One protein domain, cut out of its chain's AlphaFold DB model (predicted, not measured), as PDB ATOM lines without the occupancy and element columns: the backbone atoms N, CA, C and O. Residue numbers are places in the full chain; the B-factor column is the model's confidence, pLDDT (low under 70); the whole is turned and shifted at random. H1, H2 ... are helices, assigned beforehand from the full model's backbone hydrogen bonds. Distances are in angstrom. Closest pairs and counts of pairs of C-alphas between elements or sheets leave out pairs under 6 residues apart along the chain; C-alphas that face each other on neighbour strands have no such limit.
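Overview. This is residues 4 to 61 of the 88 residues of the protein "Antitoxin" of Corynebacterium pollutisoli (UniProt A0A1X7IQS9). The picture is an open arch of three helices joined end to end: H2, the longest, makes the top, and H1 and H3 turn off from its two ends toward the same side as two legs. Nothing fills the space between the legs, and there is no packed core. The printed part has 58 residues, with three named helices in the order H1, H2, H3 and no named strand; the class is all helix. It is extended, with a radius of gyration of the C-alphas of 18.2 A, and flat, spanning 49 by 29 by 13 A.

Arrangement. Begin with H2, residues 18 to 38. H1, residues 4 to 15, only just touches it, with 3 pairs of C-alphas within 8 A, and only at the corner by their link. Look there at the closest C-alphas, those of Leu 15 and Glu 21, 5.5 A apart. The lines of H1 and H2 are about perpendicular, at 84 degrees. At the other end of H2, H3, residues 40 to 59, meets it only through their link. H1 and H3 are apart. In H1 and H2 every O i to N i+4 pair is within hydrogen-bond range; in H3, 14 of 16 are.

Along the chain. Find C-alpha 18 at (281.222, 158.776, 239.157); from there H2 runs 29.5 A to C-alpha 38 at (260.061, 172.738, 254.191). H1 begins at C-alpha 4, at (273.600, 176.829, 226.157), and is 16.1 A long. H3 runs 27.3 A from C-alpha 40 to C-alpha 59 at (234.123, 172.045, 237.310).

Size, cuts and confidence. The two C-alphas farthest apart, those of Glu 19 and Ser 60, are 51.2 A apart. The printed part has no cut, and both links are tight. In the B-factor column, look for pLDDT under 70 at residue 32, residues 35 to 48 and residues 57 to 61; the mean of the printed part is 71.7.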
ATOM      1  N   PHE A   4     274.533 177.573 225.309       81.25
ATOM      2  CA  PHE A   4     273.600 176.829 226.157       81.25
ATOM      3  C   PHE A   4     273.741 175.310 225.992       81.25
ATOM      4  O   PHE A   4     273.813 174.592 226.981       81.25
ATOM      5  N   GLU A   5     273.854 174.812 224.757       79.25
ATOM      6  CA  GLU A   5     274.046 173.376 224.515       79.25
ATOM      7  C   GLU A   5     275.401 172.873 225.014       79.25
ATOM      8  O   GLU A   5     275.483 171.774 225.554       79.25
ATOM      9  N   ASN A   6     276.452 173.688 224.905       78.88
ATOM     10  CA  ASN A   6     277.781 173.326 225.393       78.88
ATOM     11  C   ASN A   6     277.819 173.300 226.931       78.88
ATOM     12  O   ASN A   6     278.302 172.341 227.528       78.88
ATOM     13  N   ALA A   7     277.207 174.294 227.584       77.88
ATOM     14  CA  ALA A   7     277.018 174.293 229.033       77.88
ATOM     15  C   ALA A   7     276.163 173.101 229.499       77.88
ATOM     16  O   ALA A   7     276.529 172.435 230.465       77.88
ATOM     17  N   LYS A   8     275.075 172.780 228.783       81.44
ATOM     18  CA  LYS A   8     274.217 171.621 229.073       81.44
ATOM     19  C   LYS A   8     274.984 170.307 228.946       81.44
ATOM     20  O   LYS A   8     274.872 169.463 229.823       81.44
ATOM     21  N   ASN A   9     275.773 170.138 227.885       83.00
ATOM     22  CA  ASN A   9     276.571 168.931 227.675       83.00
ATOM     23  C   ASN A   9     277.668 168.789 228.729       83.00
ATOM     24  O   ASN A   9     277.813 167.710 229.286       83.00
ATOM     25  N   LYS A  10     278.379 169.868 229.068       79.56
ATOM     26  CA  LYS A  10     279.429 169.839 230.095       79.56
ATOM     27  C   LYS A  10     278.875 169.582 231.496       79.56
ATOM     28  O   LYS A  10     279.485 168.854 232.268       79.56
ATOM     29  N   ALA A  11     277.710 170.148 231.812       76.12
ATOM     30  CA  ALA A  11     276.999 169.836 233.044       76.12
ATOM     31  C   ALA A  11     276.544 168.370 233.065       76.12
ATOM     32  O   ALA A  11     276.755 167.693 234.057       76.12
ATOM     33  N   ASN A  12     275.981 167.855 231.968       78.75
ATOM     34  CA  ASN A  12     275.543 166.460 231.868       78.75
ATOM     35  C   ASN A  12     276.718 165.474 231.990       78.75
ATOM     36  O   ASN A  12     276.602 164.466 232.672       78.75
ATOM     37  N   ASP A  13     277.860 165.788 231.381       79.38
ATOM     38  CA  ASP A  13     279.081 164.983 231.469       79.38
ATOM     39  C   ASP A  13     279.657 164.977 232.893       79.38
ATOM     40  O   ASP A  13     279.973 163.925 233.439       79.38
ATOM     41  N   TYR A  14     279.680 166.143 233.549       77.50
ATOM     42  CA  TYR A  14     280.081 166.255 234.951       77.50
ATOM     43  C   TYR A  14     279.138 165.490 235.885       77.50
ATOM     44  O   TYR A  14     279.615 164.794 236.770       77.50
ATOM     45  N   LEU A  15     277.820 165.578 235.673       73.56
ATOM     46  CA  LEU A  15     276.807 164.863 236.458       73.56
ATOM     47  C   LEU A  15     276.849 163.343 236.237       73.56
ATOM     48  O   LEU A  15     276.503 162.607 237.148       73.56
ATOM     49  N   LYS A  16     277.272 162.881 235.053       79.00
ATOM     50  CA  LYS A  16     277.447 161.457 234.709       79.00
ATOM     51  C   LYS A  16     278.806 160.874 235.096       79.00
ATOM     52  O   LYS A  16     279.035 159.685 234.897       79.00
ATOM     53  N   SER A  17     279.730 161.699 235.579       78.44
ATOM     54  CA  SER A  17     280.971 161.211 236.177       78.44
ATOM     55  C   SER A  17     280.653 160.517 237.501       78.44
ATOM     56  O   SER A  17     279.782 160.984 238.228       78.44
ATOM     57  N   GLU A  18     281.401 159.477 237.874       73.56
ATOM     58  CA  GLU A  18     281.222 158.776 239.157       73.56
ATOM     59  C   GLU A  18     281.284 159.727 240.370       73.56
ATOM     60  O   GLU A  18     280.646 159.491 241.396       73.56
ATOM     61  N   GLU A  19     282.045 160.825 240.271       74.75
ATOM     62  CA  GLU A  19     282.091 161.864 241.307       74.75
ATOM     63  C   GLU A  19     280.858 162.787 241.268       74.75
ATOM     64  O   GLU A  19     280.381 163.234 242.313       74.75
ATOM     65  N   GLY A  20     280.326 163.051 240.074       72.50
ATOM     66  CA  GLY A  20     279.107 163.824 239.867       72.50
ATOM     67  C   GLY A  20     277.875 163.085 240.350       72.50
ATOM     68  O   GLY A  20     277.136 163.648 241.140       72.50
ATOM     69  N   GLU A  21     277.706 161.817 239.972       70.69
ATOM     70  CA  GLU A  21     276.581 160.982 240.403       70.69
ATOM     71  C   GLU A  21     276.525 160.886 241.930       70.69
ATOM     72  O   GLU A  21     275.485 161.148 242.521       70.69
ATOM     73  N   ARG A  22     277.660 160.634 242.600       77.62
ATOM     74  CA  ARG A  22     277.705 160.557 244.072       77.62
ATOM     75  C   ARG A  22     277.369 161.883 244.750       77.62
ATOM     76  O   ARG A  22     276.600 161.903 245.707       77.62
ATOM     77  N   ARG A  23     277.938 162.994 244.271       78.94
ATOM     78  CA  ARG A  23     277.649 164.324 244.832       78.94
ATOM     79  C   ARG A  23     276.235 164.786 244.505       78.94
ATOM     80  O   ARG A  23     275.637 165.500 245.299       78.94
ATOM     81  N   THR A  24     275.714 164.427 243.337       75.38
ATOM     82  CA  THR A  24     274.361 164.761 242.902       75.38
ATOM     83  C   THR A  24     273.333 163.944 243.653       75.38
ATOM     84  O   THR A  24     272.377 164.551 244.101       75.38
ATOM     85  N   ASP A  25     273.536 162.652 243.884       74.62
ATOM     86  CA  ASP A  25     272.635 161.849 244.713       74.62
ATOM     87  C   ASP A  25     272.610 162.350 246.158       74.62
ATOM     88  O   ASP A  25     271.535 162.543 246.714       74.62
ATOM     89  N   GLU A  26     273.769 162.654 246.753       79.69
ATOM     90  CA  GLU A  26     273.830 163.210 248.111       79.69
ATOM     91  C   GLU A  26     273.161 164.593 248.190       79.69
ATOM     92  O   GLU A  26     272.380 164.874 249.101       79.69
ATOM     93  N   PHE A  27     273.414 165.454 247.201       83.00
ATOM     94  CA  PHE A  27     272.797 166.774 247.130       83.00
ATOM     95  C   PHE A  27     271.298 166.706 246.825       83.00
ATOM     96  O   PHE A  27     270.535 167.502 247.364       83.00
ATOM     97  N   LEU A  28     270.858 165.782 245.968       78.62
ATOM     98  CA  LEU A  28     269.452 165.563 245.645       78.62
ATOM     99  C   LEU A  28     268.714 164.951 246.828       78.62
ATOM    100  O   LEU A  28     267.587 165.364 247.064       78.62
ATOM    101  N   ASP A  29     269.323 164.046 247.598       80.62
ATOM    102  CA  ASP A  29     268.720 163.506 248.819       80.62
ATOM    103  C   ASP A  29     268.570 164.604 249.880       80.62
ATOM    104  O   ASP A  29     267.480 164.794 250.414       80.62
ATOM    105  N   ASP A  30     269.600 165.424 250.113       80.50
ATOM    106  CA  ASP A  30     269.519 166.550 251.052       80.50
ATOM    107  C   ASP A  30     268.536 167.633 250.571       80.50
ATOM    108  O   ASP A  30     267.732 168.146 251.352       80.50
ATOM    109  N   ALA A  31     268.526 167.944 249.272       76.12
ATOM    110  CA  ALA A  31     267.568 168.869 248.677       76.12
ATOM    111  C   ALA A  31     266.140 168.319 248.733       76.12
ATOM    112  O   ALA A  31     265.218 169.074 249.030       76.12
ATOM    113  N   GLN A  32     265.943 167.023 248.491       68.81
ATOM    114  CA  GLN A  32     264.647 166.359 248.583       68.81
ATOM    115  C   GLN A  32     264.178 166.305 250.033       68.81
ATOM    116  O   GLN A  32     263.010 166.582 250.288       68.81
ATOM    117  N   ARG A  33     265.064 166.032 250.994       74.06
ATOM    118  CA  ARG A  33     264.754 166.054 252.428       74.06
ATOM    119  C   ARG A  33     264.422 167.457 252.895       74.06
ATOM    120  O   ARG A  33     263.363 167.632 253.472       74.06
ATOM    121  N   ARG A  34     265.215 168.477 252.559       73.62
ATOM    122  CA  ARG A  34     264.878 169.879 252.864       73.62
ATOM    123  C   ARG A  34     263.623 170.352 252.150       73.62
ATOM    124  O   ARG A  34     262.872 171.137 252.715       73.62
ATOM    125  N   ALA A  35     263.370 169.898 250.926       66.62
ATOM    126  CA  ALA A  35     262.134 170.210 250.229       66.62
ATOM    127  C   ALA A  35     260.938 169.479 250.853       66.62
ATOM    128  O   ALA A  35     259.856 170.035 250.905       66.62
ATOM    129  N   THR A  36     261.114 168.263 251.352       66.00
ATOM    130  CA  THR A  36     260.064 167.505 252.048       66.00
ATOM    131  C   THR A  36     259.843 168.030 253.464       66.00
ATOM    132  O   THR A  36     258.732 167.991 253.952       66.00
ATOM    133  N   ASP A  37     260.864 168.569 254.114       66.31
ATOM    134  CA  ASP A  37     260.770 169.164 255.447       66.31
ATOM    135  C   ASP A  37     260.135 170.560 255.367       66.31
ATOM    136  O   ASP A  37     259.181 170.871 256.067       66.31
ATOM    137  N   ARG A  38     260.575 171.378 254.400       63.81
ATOM    138  CA  ARG A  38     260.061 172.738 254.191       63.81
ATOM    139  C   ARG A  38     258.739 172.785 253.437       63.81
ATOM    140  O   ARG A  38     257.945 173.684 253.669       63.81
ATOM    141  N   PHE A  39     258.524 171.858 252.506       61.06
ATOM    142  CA  PHE A  39     257.297 171.760 251.725       61.06
ATOM    143  C   PHE A  39     256.489 170.497 252.045       61.06
ATOM    144  O   PHE A  39     255.601 170.173 251.281       61.06
ATOM    145  N   GLY A  40     256.750 169.733 253.102       56.97
ATOM    146  CA  GLY A  40     255.916 168.568 253.451       56.97
ATOM    147  C   GLY A  40     254.540 168.984 253.953       56.97
ATOM    148  O   GLY A  40     253.529 168.467 253.488       56.97
ATOM    149  N   GLU A  41     254.508 169.990 254.825       56.50
ATOM    150  CA  GLU A  41     253.278 170.686 255.221       56.50
ATOM    151  C   GLU A  41     252.806 171.649 254.111       56.50
ATOM    152  O   GLU A  41     251.631 171.662 253.756       56.50
ATOM    153  N   ASP A  42     253.730 172.362 253.459       57.97
ATOM    154  CA  ASP A  42     253.416 173.390 252.450       57.97
ATOM    155  C   ASP A  42     252.960 172.809 251.082       57.97
ATOM    156  O   ASP A  42     252.134 173.398 250.389       57.97
ATOM    157  N   LYS A  43     253.432 171.620 250.658       58.94
ATOM    158  CA  LYS A  43     252.970 170.946 249.420       58.94
ATOM    159  C   LYS A  43     251.587 170.365 249.577       58.94
ATOM    160  O   LYS A  43     250.915 170.285 248.561       58.94
ATOM    161  N   ALA A  44     251.162 169.936 250.762       58.72
ATOM    162  CA  ALA A  44     249.775 169.516 250.940       58.72
ATOM    163  C   ALA A  44     248.845 170.687 250.591       58.72
ATOM    164  O   ALA A  44     247.956 170.532 249.757       58.72
ATOM    165  N   ASP A  45     249.172 171.878 251.093       59.78
ATOM    166  CA  ASP A  45     248.464 173.123 250.801       59.78
ATOM    167  C   ASP A  45     248.598 173.539 249.325       59.78
ATOM    168  O   ASP A  45     247.613 173.866 248.669       59.78
ATOM    169  N   HIS A  46     249.790 173.436 248.727       65.44
ATOM    170  CA  HIS A  46     249.987 173.735 247.304       65.44
ATOM    171  C   HIS A  46     249.341 172.710 246.360       65.44
ATOM    172  O   HIS A  46     248.883 173.093 245.285       65.44
ATOM    173  N   ILE A  47     249.290 171.427 246.728       64.62
ATOM    174  CA  ILE A  47     248.600 170.369 245.981       64.62
ATOM    175  C   ILE A  47     247.092 170.563 246.122       64.62
ATOM    176  O   ILE A  47     246.402 170.476 245.109       64.62
ATOM    177  N   GLN A  48     246.581 170.876 247.318       66.56
ATOM    178  CA  GLN A  48     245.177 171.240 247.517       66.56
ATOM    179  C   GLN A  48     244.824 172.480 246.706       66.56
ATOM    180  O   GLN A  48     243.915 172.419 245.898       66.56
ATOM    181  N   LYS A  49     245.607 173.555 246.792       74.75
ATOM    182  CA  LYS A  49     245.388 174.785 246.025       74.75
ATOM    183  C   LYS A  49     245.493 174.576 244.518       74.75
ATOM    184  O   LYS A  49     244.739 175.178 243.763       74.75
ATOM    185  N   ALA A  50     246.419 173.734 244.060       74.38
ATOM    186  CA  ALA A  50     246.506 173.360 242.653       74.38
ATOM    187  C   ALA A  50     245.291 172.529 242.227       74.38
ATOM    188  O   ALA A  50     244.762 172.752 241.144       74.38
ATOM    189  N   ARG A  51     244.825 171.605 243.073       71.31
ATOM    190  CA  ARG A  51     243.625 170.802 242.834       71.31
ATOM    191  C   ARG A  51     242.374 171.668 242.809       71.31
ATOM    192  O   ARG A  51     241.620 171.527 241.865       71.31
ATOM    193  N   ASP A  52     242.204 172.579 243.760       75.94
ATOM    194  CA  ASP A  52     241.126 173.567 243.803       75.94
ATOM    195  C   ASP A  52     241.167 174.478 242.575       75.94
ATOM    196  O   ASP A  52     240.163 174.640 241.902       75.94
ATOM    197  N   ALA A  53     242.331 175.010 242.192       78.75
ATOM    198  CA  ALA A  53     242.446 175.853 240.999       78.75
ATOM    199  C   ALA A  53     242.180 175.089 239.690       78.75
ATOM    200  O   ALA A  53     241.764 175.680 238.691       78.75
ATOM    201  N   VAL A  54     242.460 173.785 239.665       75.56
ATOM    202  CA  VAL A  54     242.132 172.904 238.541       75.56
ATOM    203  C   VAL A  54     240.652 172.522 238.569       75.56
ATOM    204  O   VAL A  54     240.034 172.531 237.512       75.56
ATOM    205  N   ASP A  55     240.070 172.237 239.734       70.81
ATOM    206  CA  ASP A  55     238.647 171.924 239.904       70.81
ATOM    207  C   ASP A  55     237.767 173.139 239.603       70.81
ATOM    208  O   ASP A  55     236.797 173.008 238.879       70.81
ATOM    209  N   ASP A  56     238.159 174.346 239.995       73.00
ATOM    210  CA  ASP A  56     237.465 175.589 239.639       73.00
ATOM    211  C   ASP A  56     237.425 175.793 238.107       73.00
ATOM    212  O   ASP A  56     236.396 176.130 237.506       73.00
ATOM    213  N   ARG A  57     238.533 175.460 237.431       68.44
ATOM    214  CA  ARG A  57     238.640 175.523 235.964       68.44
ATOM    215  C   ARG A  57     237.939 174.371 235.237       68.44
ATOM    216  O   ARG A  57     237.433 174.587 234.140       68.44
ATOM    217  N   ILE A  58     237.934 173.157 235.793       68.31
ATOM    218  CA  ILE A  58     237.350 171.955 235.165       68.31
ATOM    219  C   ILE A  58     235.868 171.779 235.532       68.31
ATOM    220  O   ILE A  58     235.070 171.376 234.688       68.31
ATOM    221  N   GLY A  59     235.481 172.095 236.764       54.03
ATOM    222  CA  GLY A  59     234.123 172.045 237.310       54.03
ATOM    223  C   GLY A  59     233.168 173.014 236.618       54.03
ATOM    224  O   GLY A  59     231.994 172.699 236.451       54.03
ATOM    225  N   SER A  60     233.692 174.105 236.056       56.97
ATOM    226  CA  SER A  60     232.953 174.987 235.140       56.97
ATOM    227  C   SER A  60     232.604 174.332 233.788       56.97
ATOM    228  O   SER A  60     231.873 174.918 232.995       56.97
ATOM    229  N   ASN A  61     233.116 173.126 233.500       51.00
ATOM    230  CA  ASN A  61     232.937 172.422 232.225       51.00
ATOM    231  C   ASN A  61     232.408 170.980 232.380       51.00
ATOM    232  O   ASN A  61     232.549 170.171 231.459       51.00
TER     233      ASN A  61